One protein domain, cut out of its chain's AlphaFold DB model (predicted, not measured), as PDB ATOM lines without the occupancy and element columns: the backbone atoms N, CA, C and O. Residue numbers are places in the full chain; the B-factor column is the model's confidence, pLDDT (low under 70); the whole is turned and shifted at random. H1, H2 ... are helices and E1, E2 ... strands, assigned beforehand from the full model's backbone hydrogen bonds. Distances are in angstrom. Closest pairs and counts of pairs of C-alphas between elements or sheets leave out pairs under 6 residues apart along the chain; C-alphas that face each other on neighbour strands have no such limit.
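This is residues 144 to 266 of the 591 residues of an uncharacterized protein of Prevotella sp. P2-180 (UniProt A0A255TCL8). This is a rod with little regular structure: a looped lobe with E1 at one end, kinked H1, then H2, and the hairpin E2 and E3 with E4 at the other end. Of 123 printed residues, 44 are in these two named helices and four named strands, a mixed class. It is only just loose, close to extended, with a radius of gyration of the C-alphas of 20.0 A and spans of 67 by 26 by 17 A.

H1, residues 190 to 206, meets H2, residues 208 to 213, only through their link. Every O i to N i+4 pair in H2, and 9 of 13 in H1, is within hydrogen-bond range. E2, residues 231 to 235, and E3, residues 241 to 246, form an antiparallel hairpin; find N 232 and O 244 within hydrogen-bond range, 2.9 A.

Find H1, 24.6 A long, beginning at C-alpha (127.011, -59.874, -21.523); E4, residues 259 to 265, ends at C-alpha (147.973, -79.162, -3.665).

The printed part has no cut; the links H2 to E2 and E3 to E4 are long; residues 238 to 239 have pLDDT under 70.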
ATOM      1  N   PHE A 144     123.398 -74.834 -29.680       94.50
ATOM      2  CA  PHE A 144     123.039 -73.540 -29.121       94.50
ATOM      3  C   PHE A 144     121.649 -73.641 -28.506       94.50
ATOM      4  O   PHE A 144     120.695 -73.987 -29.204       94.50
ATOM      5  N   VAL A 145     121.542 -73.324 -27.220       95.31
ATOM      6  CA  VAL A 145     120.292 -73.395 -26.461       95.31
ATOM      7  C   VAL A 145     119.690 -71.995 -26.289       95.31
ATOM      8  O   VAL A 145     120.410 -71.015 -26.090       95.31
ATOM      9  N   GLY A 146     118.359 -71.903 -26.383       94.12
ATOM     10  CA  GLY A 146     117.586 -70.669 -26.192       94.12
ATOM     11  C   GLY A 146     117.148 -69.968 -27.484       94.12
ATOM     12  O   GLY A 146     117.308 -70.490 -28.589       94.12
ATOM     13  N   GLU A 147     116.578 -68.769 -27.350       95.56
ATOM     14  CA  GLU A 147     116.064 -67.964 -28.462       95.56
ATOM     15  C   GLU A 147     117.174 -67.437 -29.396       95.56
ATOM     16  O   GLU A 147     118.023 -66.606 -29.044       95.56
ATOM     17  N   LYS A 148     117.137 -67.886 -30.655       94.94
ATOM     18  CA  LYS A 148     118.110 -67.515 -31.689       94.94
ATOM     19  C   LYS A 148     118.001 -66.038 -32.067       94.94
ATOM     20  O   LYS A 148     119.031 -65.382 -32.265       94.94
ATOM     21  N   GLN A 149     116.786 -65.503 -32.167       95.12
ATOM     22  CA  GLN A 149     116.528 -64.125 -32.569       95.12
ATOM     23  C   GLN A 149     116.899 -63.154 -31.442       95.12
ATOM     24  O   GLN A 149     116.201 -63.037 -30.442       95.12
ATOM     25  N   LYS A 150     117.985 -62.393 -31.636       94.44
ATOM     26  CA  LYS A 150     118.564 -61.511 -30.608       94.44
ATOM     27  C   LYS A 150     117.565 -60.542 -29.962       94.44
ATOM     28  O   LYS A 150     117.646 -60.314 -28.762       94.44
ATOM     29  N   SER A 151     116.613 -60.011 -30.730       94.31
ATOM     30  CA  SER A 151     115.589 -59.075 -30.241       94.31
ATOM     31  C   SER A 151     114.532 -59.707 -29.329       94.31
ATOM     32  O   SER A 151     113.805 -58.974 -28.672       94.31
ATOM     33  N   LYS A 152     114.422 -61.039 -29.299       96.31
ATOM     34  CA  LYS A 152     113.461 -61.783 -28.468       96.31
ATOM     35  C   LYS A 152     114.095 -62.403 -27.221       96.31
ATOM     36  O   LYS A 152     113.392 -62.990 -26.405       96.31
ATOM     37  N   ARG A 153     115.418 -62.298 -27.073       96.56
ATOM     38  CA  ARG A 153     116.149 -62.929 -25.973       96.56
ATOM     39  C   ARG A 153     115.808 -62.280 -24.641       96.56
ATOM     40  O   ARG A 153     115.848 -61.056 -24.501       96.56
ATOM     41  N   VAL A 154     115.570 -63.129 -23.652       97.50
ATOM     42  CA  VAL A 154     115.447 -62.761 -22.243       97.50
ATOM     43  C   VAL A 154     116.554 -63.477 -21.489       97.50
ATOM     44  O   VAL A 154     116.721 -64.684 -21.636       97.50
ATOM     45  N   CYS A 155     117.337 -62.743 -20.702       98.06
ATOM     46  CA  CYS A 155     118.468 -63.326 -19.996       98.06
ATOM     47  C   CYS A 155     118.000 -64.320 -18.926       98.06
ATOM     48  O   CYS A 155     117.231 -63.949 -18.038       98.06
ATOM     49  N   ARG A 156     118.539 -65.542 -18.943       97.81
ATOM     50  CA  ARG A 156     118.190 -66.628 -18.010       97.81
ATOM     51  C   ARG A 156     118.490 -66.303 -16.551       97.81
ATOM     52  O   ARG A 156     117.798 -66.781 -15.665       97.81
ATOM     53  N   PHE A 157     119.487 -65.453 -16.296       96.94
ATOM     54  CA  PHE A 157     119.950 -65.148 -14.939       96.94
ATOM     55  C   PHE A 157     119.396 -63.846 -14.360       96.94
ATOM     56  O   PHE A 157     119.266 -63.733 -13.144       96.94
ATOM     57  N   CYS A 158     119.120 -62.834 -15.189       96.06
ATOM     58  CA  CYS A 158     118.602 -61.548 -14.701       96.06
ATOM     59  C   CYS A 158     117.186 -61.211 -15.176       96.06
ATOM     60  O   CYS A 158     116.628 -60.230 -14.694       96.06
ATOM     61  N   GLY A 159     116.612 -61.987 -16.100       96.19
ATOM     62  CA  GLY A 159     115.266 -61.775 -16.633       96.19
ATOM     63  C   GLY A 159     115.114 -60.540 -17.528       96.19
ATOM     64  O   GLY A 159     114.003 -60.227 -17.940       96.19
ATOM     65  N   LYS A 160     116.203 -59.822 -17.826       97.31
ATOM     66  CA  LYS A 160     116.184 -58.613 -18.662       97.31
ATOM     67  C   LYS A 160     116.329 -58.947 -20.146       97.31
ATOM     68  O   LYS A 160     116.968 -59.938 -20.503       97.31
ATOM     69  N   SER A 161     115.777 -58.090 -20.997       97.69
ATOM     70  CA  SER A 161     115.888 -58.149 -22.460       97.69
ATOM     71  C   SER A 161     116.557 -56.877 -23.002       97.69
ATOM     72  O   SER A 161     116.936 -55.990 -22.237       97.69
ATOM     73  N   MET A 162     116.755 -56.792 -24.320       94.50
ATOM     74  CA  MET A 162     117.212 -55.548 -24.953       94.50
ATOM     75  C   MET A 162     116.142 -54.447 -24.779       94.50
ATOM     76  O   MET A 162     114.960 -54.750 -24.943       94.50
ATOM     77  N   PRO A 163     116.513 -53.174 -24.538       94.69
ATOM     78  CA  PRO A 163     117.874 -52.629 -24.527       94.69
ATOM     79  C   PRO A 163     118.566 -52.623 -23.149       94.69
ATOM     80  O   PRO A 163     119.711 -52.187 -23.073       94.69
ATOM     81  N   ASP A 164     117.924 -53.103 -22.077       96.56
ATOM     82  CA  ASP A 164     118.477 -53.044 -20.708       96.56
ATOM     83  C   ASP A 164     119.764 -53.864 -20.529       96.56
ATOM     84  O   ASP A 164     120.557 -53.623 -19.615       96.56
ATOM     85  N   VAL A 165     119.943 -54.880 -21.371       96.94
ATOM     86  CA  VAL A 165     121.134 -55.727 -21.447       96.94
ATOM     87  C   VAL A 165     121.474 -56.010 -22.905       96.94
ATOM     88  O   VAL A 165     120.603 -55.936 -23.769       96.94
ATOM     89  N   SER A 166     122.722 -56.391 -23.175       95.62
ATOM     90  CA  SER A 166     123.177 -56.809 -24.500       95.62
ATOM     91  C   SER A 166     123.482 -58.306 -24.573       95.62
ATOM     92  O   SER A 166     123.815 -58.950 -23.580       95.62
ATOM     93  N   PHE A 167     123.363 -58.850 -25.784       96.19
ATOM     94  CA  PHE A 167     123.731 -60.228 -26.133       96.19
ATOM     95  C   PHE A 167     124.726 -60.195 -27.301       96.19
ATOM     96  O   PHE A 167     124.442 -60.682 -28.403       96.19
ATOM     97  N   ASN A 168     125.820 -59.451 -27.135       92.88
ATOM     98  CA  ASN A 168     126.840 -59.275 -28.170       92.88
ATOM     99  C   ASN A 168     127.770 -60.482 -28.244       92.88
ATOM    100  O   ASN A 168     128.196 -60.849 -29.340       92.88
ATOM    101  N   HIS A 169     128.025 -61.126 -27.110       88.19
ATOM    102  CA  HIS A 169     128.805 -62.346 -27.038       88.19
ATOM    103  C   HIS A 169     127.886 -63.557 -26.917       88.19
ATOM    104  O   HIS A 169     126.879 -63.537 -26.215       88.19
ATOM    105  N   ILE A 170     128.231 -64.626 -27.635       87.56
ATOM    106  CA  ILE A 170     127.598 -65.924 -27.413       87.56
ATOM    107  C   ILE A 170     128.271 -66.526 -26.187       87.56
ATOM    108  O   ILE A 170     129.485 -66.746 -26.195       87.56
ATOM    109  N   ALA A 171     127.488 -66.771 -25.144       90.25
ATOM    110  CA  ALA A 171     128.002 -67.379 -23.937       90.25
ATOM    111  C   ALA A 171     128.297 -68.862 -24.161       90.25
ATOM    112  O   ALA A 171     127.547 -69.585 -24.826       90.25
ATOM    113  N   HIS A 172     129.411 -69.313 -23.598       91.94
ATOM    114  CA  HIS A 172     129.741 -70.725 -23.544       91.94
ATOM    115  C   HIS A 172     129.066 -71.308 -22.304       91.94
ATOM    116  O   HIS A 172     129.350 -70.856 -21.201       91.94
ATOM    117  N   ALA A 173     128.202 -72.310 -22.483       93.50
ATOM    118  CA  ALA A 173     127.502 -72.914 -21.350       93.50
ATOM    119  C   ALA A 173     128.486 -73.596 -20.388       93.50
ATOM    120  O   ALA A 173     128.381 -73.454 -19.181       93.50
ATOM    121  N   VAL A 174     129.486 -74.286 -20.950       92.81
ATOM    122  CA  VAL A 174     130.679 -74.772 -20.241       92.81
ATOM    123  C   VAL A 174     131.861 -73.904 -20.663       92.81
ATOM    124  O   VAL A 174     132.038 -73.681 -21.856       92.81
ATOM    125  N   GLY A 175     132.697 -73.426 -19.743       89.88
ATOM    126  CA  GLY A 175     133.824 -72.555 -20.096       89.88
ATOM    127  C   GLY A 175     134.752 -73.155 -21.166       89.88
ATOM    128  O   GLY A 175     135.082 -74.339 -21.132       89.88
ATOM    129  N   GLU A 176     135.219 -72.337 -22.117       89.19
ATOM    130  CA  GLU A 176     136.215 -72.764 -23.121       89.19
ATOM    131  C   GLU A 176     137.509 -73.267 -22.459       89.19
ATOM    132  O   GLU A 176     138.148 -74.190 -22.958       89.19
ATOM    133  N   SER A 177     137.848 -72.718 -21.283       87.19
ATOM    134  CA  SER A 177     138.945 -73.193 -20.439       87.19
ATOM    135  C   SER A 177     138.844 -74.691 -20.150       87.19
ATOM    136  O   SER A 177     139.880 -75.340 -20.063       87.19
ATOM    137  N   LEU A 178     137.637 -75.246 -20.052       90.75
ATOM    138  CA  LEU A 178     137.355 -76.653 -19.759       90.75
ATOM    139  C   LEU A 178     137.262 -77.526 -21.028       90.75
ATOM    140  O   LEU A 178     136.779 -78.654 -20.964       90.75
ATOM    141  N   GLY A 179     137.696 -77.021 -22.189       88.00
ATOM    142  CA  GLY A 179     137.690 -77.761 -23.460       88.00
ATOM    143  C   GLY A 179     136.372 -77.678 -24.236       88.00
ATOM    144  O   GLY A 179     136.142 -78.443 -25.180       88.00
ATOM    145  N   ASN A 180     135.477 -76.759 -23.855       91.12
ATOM    146  CA  ASN A 180     134.219 -76.573 -24.564       91.12
ATOM    147  C   ASN A 180     134.390 -75.795 -25.876       91.12
ATOM    148  O   ASN A 180     134.731 -74.612 -25.883       91.12
ATOM    149  N   HIS A 181     133.994 -76.430 -26.977       87.06
ATOM    150  CA  HIS A 181     133.884 -75.795 -28.292       87.06
ATOM    151  C   HIS A 181     132.508 -76.002 -28.946       87.06
ATOM    152  O   HIS A 181     132.324 -75.641 -30.115       87.06
ATOM    153  N   ARG A 182     131.556 -76.605 -28.217       89.44
ATOM    154  CA  ARG A 182     130.292 -77.113 -28.769       89.44
ATOM    155  C   ARG A 182     129.044 -76.617 -28.049       89.44
ATOM    156  O   ARG A 182     128.032 -76.495 -28.717       89.44
ATOM    157  N   LEU A 183     129.102 -76.309 -26.758       95.12
ATOM    158  CA  LEU A 183     127.931 -75.974 -25.946       95.12
ATOM    159  C   LEU A 183     127.797 -74.467 -25.732       95.12
ATOM    160  O   LEU A 183     128.651 -73.853 -25.087       95.12
ATOM    161  N   PHE A 184     126.722 -73.875 -26.241       96.12
ATOM    162  CA  PHE A 184     126.501 -72.431 -26.207       96.12
ATOM    163  C   PHE A 184     125.090 -72.070 -25.736       96.12
ATOM    164  O   PHE A 184     124.128 -72.786 -26.010       96.12
ATOM    165  N   CYS A 185     124.968 -70.912 -25.093       96.50
ATOM    166  CA  CYS A 185     123.704 -70.334 -24.650       96.50
ATOM    167  C   CYS A 185     123.462 -69.006 -25.377       96.50
ATOM    168  O   CYS A 185     124.320 -68.118 -25.394       96.50
ATOM    169  N   TYR A 186     122.293 -68.858 -26.005       97.38
ATOM    170  CA  TYR A 186     121.897 -67.593 -26.625       97.38
ATOM    171  C   TYR A 186     121.412 -66.562 -25.604       97.38
ATOM    172  O   TYR A 186     121.497 -65.363 -25.868       97.38
ATOM    173  N   GLU A 187     120.896 -67.025 -24.471       96.69
ATOM    174  CA  GLU A 187     120.104 -66.250 -23.516       96.69
ATOM    175  C   GLU A 187     120.870 -65.934 -22.221       96.69
ATOM    176  O   GLU A 187     120.272 -65.695 -21.177       96.69
ATOM    177  N   GLU A 188     122.197 -65.870 -22.267       96.81
ATOM    178  CA  GLU A 188     123.006 -65.264 -21.208       96.81
ATOM    179  C   GLU A 188     123.501 -63.898 -21.699       96.81
ATOM    180  O   GLU A 188     124.180 -63.797 -22.721       96.81
ATOM    181  N   CYS A 189     123.105 -62.818 -21.017       97.12
ATOM    182  CA  CYS A 189     123.518 -61.472 -21.413       97.12
ATOM    183  C   CYS A 189     124.972 -61.182 -21.024       97.12
ATOM    184  O   CYS A 189     125.498 -61.764 -20.074       97.12
ATOM    185  N   ASP A 190     125.591 -60.211 -21.698       94.81
ATOM    186  CA  ASP A 190     127.011 -59.874 -21.523       94.81
ATOM    187  C   ASP A 190     127.350 -59.499 -20.062       94.81
ATOM    188  O   ASP A 190     128.412 -59.854 -19.553       94.81
ATOM    189  N   ILE A 191     126.417 -58.845 -19.353       94.69
ATOM    190  CA  ILE A 191     126.572 -58.468 -17.936       94.69
ATOM    191  C   ILE A 191     126.573 -59.701 -17.024       94.69
ATOM    192  O   ILE A 191     127.381 -59.787 -16.100       94.69
ATOM    193  N   CYS A 192     125.656 -60.649 -17.245       95.38
ATOM    194  CA  CYS A 192     125.604 -61.866 -16.435       95.38
ATOM    195  C   CYS A 192     126.800 -62.769 -16.722       95.38
ATOM    196  O   CYS A 192     127.424 -63.196 -15.761       95.38
ATOM    197  N   ASN A 193     127.175 -62.935 -17.991       92.38
ATOM    198  CA  ASN A 193     128.371 -63.674 -18.397       92.38
ATOM    199  C   ASN A 193     129.632 -63.127 -17.698       92.38
ATOM    200  O   ASN A 193     130.359 -63.863 -17.037       92.38
ATOM    201  N   GLY A 194     129.845 -61.805 -17.738       89.62
ATOM    202  CA  GLY A 194     130.982 -61.175 -17.057       89.62
ATOM    203  C   GLY A 194     130.940 -61.284 -15.529       89.62
ATOM    204  O   GLY A 194     131.976 -61.434 -14.894       89.62
ATOM    205  N   ARG A 195     129.756 -61.227 -14.909       91.88
ATOM    206  CA  ARG A 195     129.622 -61.350 -13.447       91.88
ATOM    207  C   ARG A 195     129.783 -62.792 -12.964       91.88
ATOM    208  O   ARG A 195     130.386 -63.023 -11.921       91.88
ATOM    209  N   LEU A 196     129.212 -63.754 -13.684       91.19
ATOM    210  CA  LEU A 196     129.230 -65.172 -13.320       91.19
ATOM    211  C   LEU A 196     130.556 -65.850 -13.683       91.19
ATOM    212  O   LEU A 196     130.832 -66.934 -13.177       91.19
ATOM    213  N   SER A 197     131.441 -65.193 -14.436       88.00
ATOM    214  CA  SER A 197     132.786 -65.723 -14.676       88.00
ATOM    215  C   SER A 197     133.571 -65.973 -13.384       88.00
ATOM    216  O   SER A 197     134.458 -66.818 -13.376       88.00
ATOM    217  N   GLN A 198     133.264 -65.263 -12.288       83.06
ATOM    218  CA  GLN A 198     133.909 -65.495 -10.992       83.06
ATOM    219  C   GLN A 198     133.592 -66.889 -10.434       83.06
ATOM    220  O   GLN A 198     134.499 -67.566  -9.973       83.06
ATOM    221  N   ILE A 199     132.341 -67.355 -10.516       89.06
ATOM    222  CA  ILE A 199     132.005 -68.708 -10.044       89.06
ATOM    223  C   ILE A 199     132.564 -69.782 -10.989       89.06
ATOM    224  O   ILE A 199     132.996 -70.838 -10.536       89.06
ATOM    225  N   GLU A 200     132.645 -69.507 -12.297       92.12
ATOM    226  CA  GLU A 200     133.263 -70.417 -13.275       92.12
ATOM    227  C   GLU A 200     134.779 -70.591 -13.067       92.12
ATOM    228  O   GLU A 200     135.347 -71.627 -13.436       92.12
ATOM    229  N   GLN A 201     135.451 -69.596 -12.478       90.62
ATOM    230  CA  GLN A 201     136.868 -69.695 -12.129       90.62
ATOM    231  C   GLN A 201     137.118 -70.753 -11.053       90.62
ATOM    232  O   GLN A 201     138.111 -71.463 -11.170       90.62
ATOM    233  N   ASP A 202     136.211 -70.931 -10.090       89.75
ATOM    234  CA  ASP A 202     136.336 -71.954  -9.044       89.75
ATOM    235  C   ASP A 202     136.251 -73.368  -9.647       89.75
ATOM    236  O   ASP A 202     137.080 -74.229  -9.350       89.75
ATOM    237  N   LEU A 203     135.338 -73.597 -10.600       93.25
ATOM    238  CA  LEU A 203     135.320 -74.846 -11.377       93.25
ATOM    239  C   LEU A 203     136.583 -75.010 -12.235       93.25
ATOM    240  O   LEU A 203     137.101 -76.116 -12.381       93.25
ATOM    241  N   THR A 204     137.103 -73.919 -12.795       91.31
ATOM    242  CA  THR A 204     138.360 -73.957 -13.551       91.31
ATOM    243  C   THR A 204     139.543 -74.326 -12.652       91.31
ATOM    244  O   THR A 204     140.336 -75.173 -13.054       91.31
ATOM    245  N   ALA A 205     139.629 -73.765 -11.442       88.19
ATOM    246  CA  ALA A 205     140.671 -74.054 -10.457       88.19
ATOM    247  C   ALA A 205     140.655 -75.529 -10.034       88.19
ATOM    248  O   ALA A 205     141.698 -76.179 -10.075       88.19
ATOM    249  N   MET A 206     139.472 -76.093  -9.757       87.31
ATOM    250  CA  MET A 206     139.298 -77.530  -9.487       87.31
ATOM    251  C   MET A 206     139.833 -78.420 -10.624       87.31
ATOM    252  O   MET A 206     140.313 -79.532 -10.403       87.31
ATOM    253  N   MET A 207     139.772 -77.928 -11.861       90.31
ATOM    254  CA  MET A 207     140.144 -78.674 -13.060       90.31
ATOM    255  C   MET A 207     141.555 -78.366 -13.572       90.31
ATOM    256  O   MET A 207     141.972 -78.964 -14.562       90.31
ATOM    257  N   ASP A 208     142.311 -77.460 -12.952       87.69
ATOM    258  CA  ASP A 208     143.547 -76.917 -13.529       87.69
ATOM    259  C   ASP A 208     144.616 -77.969 -13.818       87.69
ATOM    260  O   ASP A 208     145.147 -77.998 -14.931       87.69
ATOM    261  N   VAL A 209     144.877 -78.867 -12.862       87.19
ATOM    262  CA  VAL A 209     145.834 -79.969 -13.047       87.19
ATOM    263  C   VAL A 209     145.412 -80.839 -14.228       87.19
ATOM    264  O   VAL A 209     146.207 -81.066 -15.134       87.19
ATOM    265  N   ARG A 210     144.138 -81.247 -14.286       88.75
ATOM    266  CA  ARG A 210     143.597 -82.060 -15.389       88.75
ATOM    267  C   ARG A 210     143.716 -81.344 -16.728       88.75
ATOM    268  O   ARG A 210     144.164 -81.926 -17.709       88.75
ATOM    269  N   ARG A 211     143.342 -80.067 -16.783       90.06
ATOM    270  CA  ARG A 211     143.389 -79.261 -18.010       90.06
ATOM    271  C   ARG A 211     144.811 -79.129 -18.538       90.06
ATOM    272  O   ARG A 211     145.003 -79.214 -19.747       90.06
ATOM    273  N   ALA A 212     145.785 -78.931 -17.653       89.75
ATOM    274  CA  ALA A 212     147.190 -78.882 -18.025       89.75
ATOM    275  C   ALA A 212     147.675 -80.252 -18.510       89.75
ATOM    276  O   ALA A 212     148.126 -80.351 -19.647       89.75
ATOM    277  N   THR A 213     147.483 -81.309 -17.714       87.44
ATOM    278  CA  THR A 213     147.901 -82.688 -18.028       87.44
ATOM    279  C   THR A 213     147.298 -83.215 -19.332       87.44
ATOM    280  O   THR A 213     147.979 -83.889 -20.100       87.44
ATOM    281  N   PHE A 214     146.043 -82.880 -19.640       85.81
ATOM    282  CA  PHE A 214     145.384 -83.294 -20.884       85.81
ATOM    283  C   PHE A 214     145.550 -82.293 -22.039       85.81
ATOM    284  O   PHE A 214     144.926 -82.454 -23.089       85.81
ATOM    285  N   GLY A 215     146.379 -81.257 -21.878       86.38
ATOM    286  CA  GLY A 215     146.719 -80.325 -22.955       86.38
ATOM    287  C   GLY A 215     145.554 -79.450 -23.431       86.38
ATOM    288  O   GLY A 215     145.509 -79.057 -24.602       86.38
ATOM    289  N   VAL A 216     144.600 -79.136 -22.550       86.75
ATOM    290  CA  VAL A 216     143.450 -78.282 -22.869       86.75
ATOM    291  C   VAL A 216     143.926 -76.855 -23.101       86.75
ATOM    292  O   VAL A 216     144.376 -76.165 -22.186       86.75
ATOM    293  N   LYS A 217     143.806 -76.393 -24.343       83.50
ATOM    294  CA  LYS A 217     144.294 -75.076 -24.752       83.50
ATOM    295  C   LYS A 217     143.375 -73.967 -24.238       83.50
ATOM    296  O   LYS A 217     142.155 -74.055 -24.324       83.50
ATOM    297  N   ASN A 218     143.971 -72.901 -23.714       75.31
ATOM    298  CA  ASN A 218     143.267 -71.686 -23.317       75.31
ATOM    299  C   ASN A 218     142.916 -70.812 -24.544       75.31
ATOM    300  O   ASN A 218     143.254 -71.139 -25.682       75.31
ATOM    301  N   LYS A 219     142.301 -69.641 -24.317       70.19
ATOM    302  CA  LYS A 219     141.942 -68.678 -25.382       70.19
ATOM    303  C   LYS A 219     143.128 -68.206 -26.236       70.19
ATOM    304  O   LYS A 219     142.948 -67.854 -27.398       70.19
ATOM    305  N   LYS A 220     144.345 -68.205 -25.679       72.69
ATOM    306  CA  LYS A 220     145.596 -67.875 -26.388       72.69
ATOM    307  C   LYS A 220     146.180 -69.073 -27.149       72.69
ATOM    308  O   LYS A 220     147.223 -68.942 -27.775       72.69
ATOM    309  N   LYS A 221     145.476 -70.211 -27.155       72.38
ATOM    310  CA  LYS A 221     145.876 -71.501 -27.739       72.38
ATOM    311  C   LYS A 221     147.085 -72.149 -27.059       72.38
ATOM    312  O   LYS A 221     147.714 -73.026 -27.648       72.38
ATOM    313  N   ASP A 222     147.344 -71.767 -25.813       79.81
ATOM    314  CA  ASP A 222     148.414 -72.305 -24.979       79.81
ATOM    315  C   ASP A 222     147.866 -73.299 -23.950       79.81
ATOM    316  O   ASP A 222     146.760 -73.117 -23.434       79.81
ATOM    317  N   ILE A 223     148.648 -74.328 -23.617       83.19
ATOM    318  CA  ILE A 223     148.354 -75.212 -22.480       83.19
ATOM    319  C   ILE A 223     148.610 -74.424 -21.182       83.19
ATOM    320  O   ILE A 223     149.642 -73.751 -21.095       83.19
ATOM    321  N   PRO A 224     147.687 -74.438 -20.200       85.25
ATOM    322  CA  PRO A 224     147.888 -73.737 -18.939       85.25
ATOM    323  C   PRO A 224     149.058 -74.337 -18.158       85.25
ATOM    324  O   PRO A 224     149.208 -75.553 -18.073       85.25
ATOM    325  N   GLU A 225     149.862 -73.465 -17.562       88.44
ATOM    326  CA  GLU A 225     150.870 -73.838 -16.571       88.44
ATOM    327  C   GLU A 225     150.229 -73.761 -15.185       88.44
ATOM    328  O   GLU A 225     149.374 -72.904 -14.938       88.44
ATOM    329  N   VAL A 226     150.603 -74.683 -14.300       89.00
ATOM    330  CA  VAL A 226     149.983 -74.837 -12.976       89.00
ATOM    331  C   VAL A 226     151.062 -74.744 -11.914       89.00
ATOM    332  O   VAL A 226     152.141 -75.308 -12.081       89.00
ATOM    333  N   GLU A 227     150.764 -74.034 -10.833       86.69
ATOM    334  CA  GLU A 227     151.620 -73.949  -9.654       86.69
ATOM    335  C   GLU A 227     150.921 -74.584  -8.460       86.69
ATOM    336  O   GLU A 227     149.725 -74.348  -8.243       86.69
ATOM    337  N   GLY A 228     151.672 -75.353  -7.684       83.94
ATOM    338  CA  GLY A 228     151.235 -75.946  -6.436       83.94
ATOM    339  C   GLY A 228     152.326 -75.926  -5.373       83.94
ATOM    340  O   GLY A 228     153.481 -75.563  -5.621       83.94
ATOM    341  N   ASP A 229     151.960 -76.344  -4.170       82.19
ATOM    342  CA  ASP A 229     152.847 -76.248  -3.011       82.19
ATOM    343  C   ASP A 229     154.009 -77.234  -3.117       82.19
ATOM    344  O   ASP A 229     155.156 -76.886  -2.828       82.19
ATOM    345  N   ASN A 230     153.751 -78.432  -3.636       82.88
ATOM    346  CA  ASN A 230     154.733 -79.500  -3.818       82.88
ATOM    347  C   ASN A 230     155.094 -79.791  -5.285       82.88
ATOM    348  O   ASN A 230     155.951 -80.640  -5.545       82.88
ATOM    349  N   PHE A 231     154.486 -79.095  -6.249       92.25
ATOM    350  CA  PHE A 231     154.694 -79.364  -7.672       92.25
ATOM    351  C   PHE A 231     154.480 -78.136  -8.556       92.25
ATOM    352  O   PHE A 231     153.885 -77.140  -8.149       92.25
ATOM    353  N   CYS A 232     154.892 -78.242  -9.815       92.50
ATOM    354  CA  CYS A 232     154.434 -77.344 -10.861       92.50
ATOM    355  C   CYS A 232     154.299 -78.068 -12.209       92.50
ATOM    356  O   CYS A 232     154.972 -79.066 -12.455       92.50
ATOM    357  N   ILE A 233     153.427 -77.589 -13.097       92.44
ATOM    358  CA  ILE A 233     153.308 -78.082 -14.478       92.44
ATOM    359  C   ILE A 233     153.787 -76.984 -15.417       92.44
ATOM    360  O   ILE A 233     153.259 -75.865 -15.386       92.44
ATOM    361  N   ARG A 234     154.776 -77.302 -16.258       90.56
ATOM    362  CA  ARG A 234     155.373 -76.366 -17.220       90.56
ATOM    363  C   ARG A 234     155.412 -76.939 -18.620       90.56
ATOM    364  O   ARG A 234     155.486 -78.151 -18.817       90.56
ATOM    365  N   ARG A 235     155.426 -76.035 -19.595       86.12
ATOM    366  CA  ARG A 235     155.647 -76.380 -20.996       86.12
ATOM    367  C   ARG A 235     157.135 -76.539 -21.280       86.12
ATOM    368  O   ARG A 235     157.942 -75.693 -20.902       86.12
ATOM    369  N   LYS A 236     157.479 -77.579 -22.032       78.69
ATOM    370  CA  LYS A 236     158.814 -77.821 -22.585       78.69
ATOM    371  C   LYS A 236     158.767 -77.717 -24.115       78.69
ATOM    372  O   LYS A 236     159.124 -78.630 -24.845       78.69
ATOM    373  N   GLY A 237     158.280 -76.585 -24.621       72.44
ATOM    374  CA  GLY A 237     158.058 -76.355 -26.052       72.44
ATOM    375  C   GLY A 237     156.585 -76.106 -26.379       72.44
ATOM    376  O   GLY A 237     155.830 -75.626 -25.538       72.44
ATOM    377  N   LYS A 238     156.178 -76.375 -27.627       67.06
ATOM    378  CA  LYS A 238     154.853 -75.977 -28.139       67.06
ATOM    379  C   LYS A 238     153.704 -76.869 -27.652       67.06
ATOM    380  O   LYS A 238     152.614 -76.358 -27.421       67.06
ATOM    381  N   ASP A 239     153.953 -78.168 -27.505       67.94
ATOM    382  CA  ASP A 239     152.932 -79.161 -27.141       67.94
ATOM    383  C   ASP A 239     153.471 -80.232 -26.158       67.94
ATOM    384  O   ASP A 239     152.815 -81.244 -25.945       67.94
ATOM    385  N   ASP A 240     154.651 -80.012 -25.562       80.88
ATOM    386  CA  ASP A 240     155.242 -80.895 -24.544       80.88
ATOM    387  C   ASP A 240     155.073 -80.274 -23.152       80.88
ATOM    388  O   ASP A 240     155.293 -79.069 -22.974       80.88
ATOM    389  N   ILE A 241     154.669 -81.083 -22.175       88.75
ATOM    390  CA  ILE A 241     154.414 -80.668 -20.793       88.75
ATOM    391  C   ILE A 241     155.092 -81.624 -19.823       88.75
ATOM    392  O   ILE A 241     155.101 -82.835 -20.026       88.75
ATOM    393  N   LYS A 242     155.612 -81.068 -18.733       92.00
ATOM    394  CA  LYS A 242     156.164 -81.837 -17.622       92.00
ATOM    395  C   LYS A 242     155.592 -81.375 -16.299       92.00
ATOM    396  O   LYS A 242     155.385 -80.176 -16.089       92.00
ATOM    397  N   MET A 243     155.388 -82.335 -15.409       93.75
ATOM    398  CA  MET A 243     155.114 -82.112 -14.000       93.75
ATOM    399  C   MET A 243     156.418 -82.218 -13.212       93.75
ATOM    400  O   MET A 243     157.023 -83.284 -13.110       93.75
ATOM    401  N   TYR A 244     156.845 -81.097 -12.646       95.44
ATOM    402  CA  TYR A 244     158.012 -81.011 -11.787       95.44
ATOM    403  C   TYR A 244     157.586 -81.186 -10.332       95.44
ATOM    404  O   TYR A 244     156.685 -80.488  -9.872       95.44
ATOM    405  N   LEU A 245     158.236 -82.093  -9.607       94.81
ATOM    406  CA  LEU A 245     157.968 -82.380  -8.196       94.81
ATOM    407  C   LEU A 245     159.120 -81.859  -7.329       94.81
ATOM    408  O   LEU A 245     160.287 -82.070  -7.676       94.81
ATOM    409  N   LYS A 246     158.802 -81.189  -6.216       93.50
ATOM    410  CA  LYS A 246     159.806 -80.673  -5.267       93.50
ATOM    411  C   LYS A 246     160.379 -81.829  -4.451       93.50
ATOM    412  O   LYS A 246     159.640 -82.464  -3.702       93.50
ATOM    413  N   GLU A 247     161.677 -82.094  -4.596       95.00
ATOM    414  CA  GLU A 247     162.367 -83.234  -3.967       95.00
ATOM    415  C   GLU A 247     162.130 -83.315  -2.451       95.00
ATOM    416  O   GLU A 247     161.919 -84.395  -1.907       95.00
ATOM    417  N   GLU A 248     162.123 -82.170  -1.775       92.12
ATOM    418  CA  GLU A 248     162.011 -82.044  -0.321       92.12
ATOM    419  C   GLU A 248     160.617 -82.406   0.214       92.12
ATOM    420  O   GLU A 248     160.461 -82.628   1.412       92.12
ATOM    421  N   MET A 249     159.616 -82.474  -0.667       87.00
ATOM    422  CA  MET A 249     158.216 -82.773  -0.339       87.00
ATOM    423  C   MET A 249     157.824 -84.211  -0.723       87.00
ATOM    424  O   MET A 249     156.646 -84.566  -0.662       87.00
ATOM    425  N   LEU A 250     158.788 -85.033  -1.156       88.31
ATOM    426  CA  LEU A 250     158.562 -86.423  -1.552       88.31
ATOM    427  C   LEU A 250     158.781 -87.408  -0.390       88.31
ATOM    428  O   LEU A 250     159.554 -87.126   0.530       88.31
ATOM    429  N   PRO A 251     158.160 -88.606  -0.434       86.12
ATOM    430  CA  PRO A 251     158.434 -89.668   0.532       86.12
ATOM    431  C   PRO A 251     159.918 -90.041   0.544       86.12
ATOM    432  O   PRO A 251     160.525 -90.187  -0.512       86.12
ATOM    433  N   SER A 252     160.513 -90.295   1.712       88.75
ATOM    434  CA  SER A 252     161.945 -90.642   1.824       88.75
ATOM    435  C   SER A 252     162.359 -91.880   1.012       88.75
ATOM    436  O   SER A 252     163.528 -92.033   0.657       88.75
ATOM    437  N   THR A 253     161.401 -92.748   0.682       89.88
ATOM    438  CA  THR A 253     161.582 -93.964  -0.117       89.88
ATOM    439  C   THR A 253     161.557 -93.732  -1.628       89.88
ATOM    440  O   THR A 253     161.824 -94.676  -2.366       89.88
ATOM    441  N   TYR A 254     161.295 -92.517  -2.124       90.56
ATOM    442  CA  TYR A 254     161.074 -92.272  -3.559       90.56
ATOM    443  C   TYR A 254     162.262 -92.692  -4.454       90.56
ATOM    444  O   TYR A 254     162.082 -93.028  -5.623       90.56
ATOM    445  N   LYS A 255     163.492 -92.694  -3.911       90.50
ATOM    446  CA  LYS A 255     164.712 -93.115  -4.629       90.50
ATOM    447  C   LYS A 255     164.802 -94.628  -4.833       90.50
ATOM    448  O   LYS A 255     165.456 -95.072  -5.770       90.50
ATOM    449  N   THR A 256     164.196 -95.416  -3.946       91.75
ATOM    450  CA  THR A 256     164.198 -96.887  -4.009       91.75
ATOM    451  C   THR A 256     162.870 -97.448  -4.507       91.75
ATOM    452  O   THR A 256     162.849 -98.546  -5.057       91.75
ATOM    453  N   ASN A 257     161.783 -96.691  -4.361       91.25
ATOM    454  CA  ASN A 257     160.476 -96.990  -4.919       91.25
ATOM    455  C   ASN A 257     160.016 -95.835  -5.834       91.25
ATOM    456  O   ASN A 257     159.541 -94.818  -5.325       91.25
ATOM    457  N   PRO A 258     160.146 -95.973  -7.169       89.56
ATOM    458  CA  PRO A 258     159.814 -94.907  -8.114       89.56
ATOM    459  C   PRO A 258     158.304 -94.696  -8.286       89.56
ATOM    460  O   PRO A 258     157.920 -93.732  -8.944       89.56
ATOM    461  N   VAL A 259     157.468 -95.574  -7.715       90.12
ATOM    462  CA  VAL A 259     156.006 -95.481  -7.772       90.12
ATOM    463  C   VAL A 259     155.442 -95.207  -6.382       90.12
ATOM    464  O   VAL A 259     155.651 -95.991  -5.453       90.12
ATOM    465  N   PHE A 260     154.725 -94.099  -6.220       86.12
ATOM    466  CA  PHE A 260     154.158 -93.689  -4.934       86.12
ATOM    467  C   PHE A 260     152.954 -92.764  -5.111       86.12
ATOM    468  O   PHE A 260     152.843 -92.054  -6.108       86.12
ATOM    469  N   ASP A 261     152.077 -92.734  -4.113       81.81
ATOM    470  CA  ASP A 261     150.949 -91.807  -4.093       81.81
ATOM    471  C   ASP A 261     151.372 -90.444  -3.539       81.81
ATOM    472  O   ASP A 261     152.118 -90.349  -2.558       81.81
ATOM    473  N   LEU A 262     150.891 -89.380  -4.176       81.75
ATOM    474  CA  LEU A 262     151.162 -88.002  -3.800       81.75
ATOM    475  C   LEU A 262     149.885 -87.170  -3.915       81.75
ATOM    476  O   LEU A 262     149.202 -87.186  -4.940       81.75
ATOM    477  N   ARG A 263     149.600 -86.385  -2.876       80.69
ATOM    478  CA  ARG A 263     148.584 -85.335  -2.929       80.69
ATOM    479  C   ARG A 263     149.190 -84.083  -3.541       80.69
ATOM    480  O   ARG A 263     150.111 -83.511  -2.971       80.69
ATOM    481  N   LEU A 264     148.688 -83.658  -4.691       75.31
ATOM    482  CA  LEU A 264     149.090 -82.421  -5.352       75.31
ATOM    483  C   LEU A 264     148.179 -81.286  -4.896       75.31
ATOM    484  O   LEU A 264     146.993 -81.288  -5.226       75.31
ATOM    485  N   GLU A 265     148.725 -80.316  -4.171       73.62
ATOM    486  CA  GLU A 265     147.973 -79.162  -3.665       73.62
ATOM    487  C   GLU A 265     148.215 -77.958  -4.567       73.62
ATOM    488  O   GLU A 265     149.352 -77.532  -4.768       73.62
ATOM    489  N   THR A 266     147.154 -77.440  -5.183       76.50
ATOM    490  CA  THR A 266     147.273 -76.312  -6.114       76.50
ATOM    491  C   THR A 266     147.333 -74.981  -5.364       76.50
ATOM    492  O   THR A 266     146.770 -74.828  -4.288       76.50
TER     493      THR A 266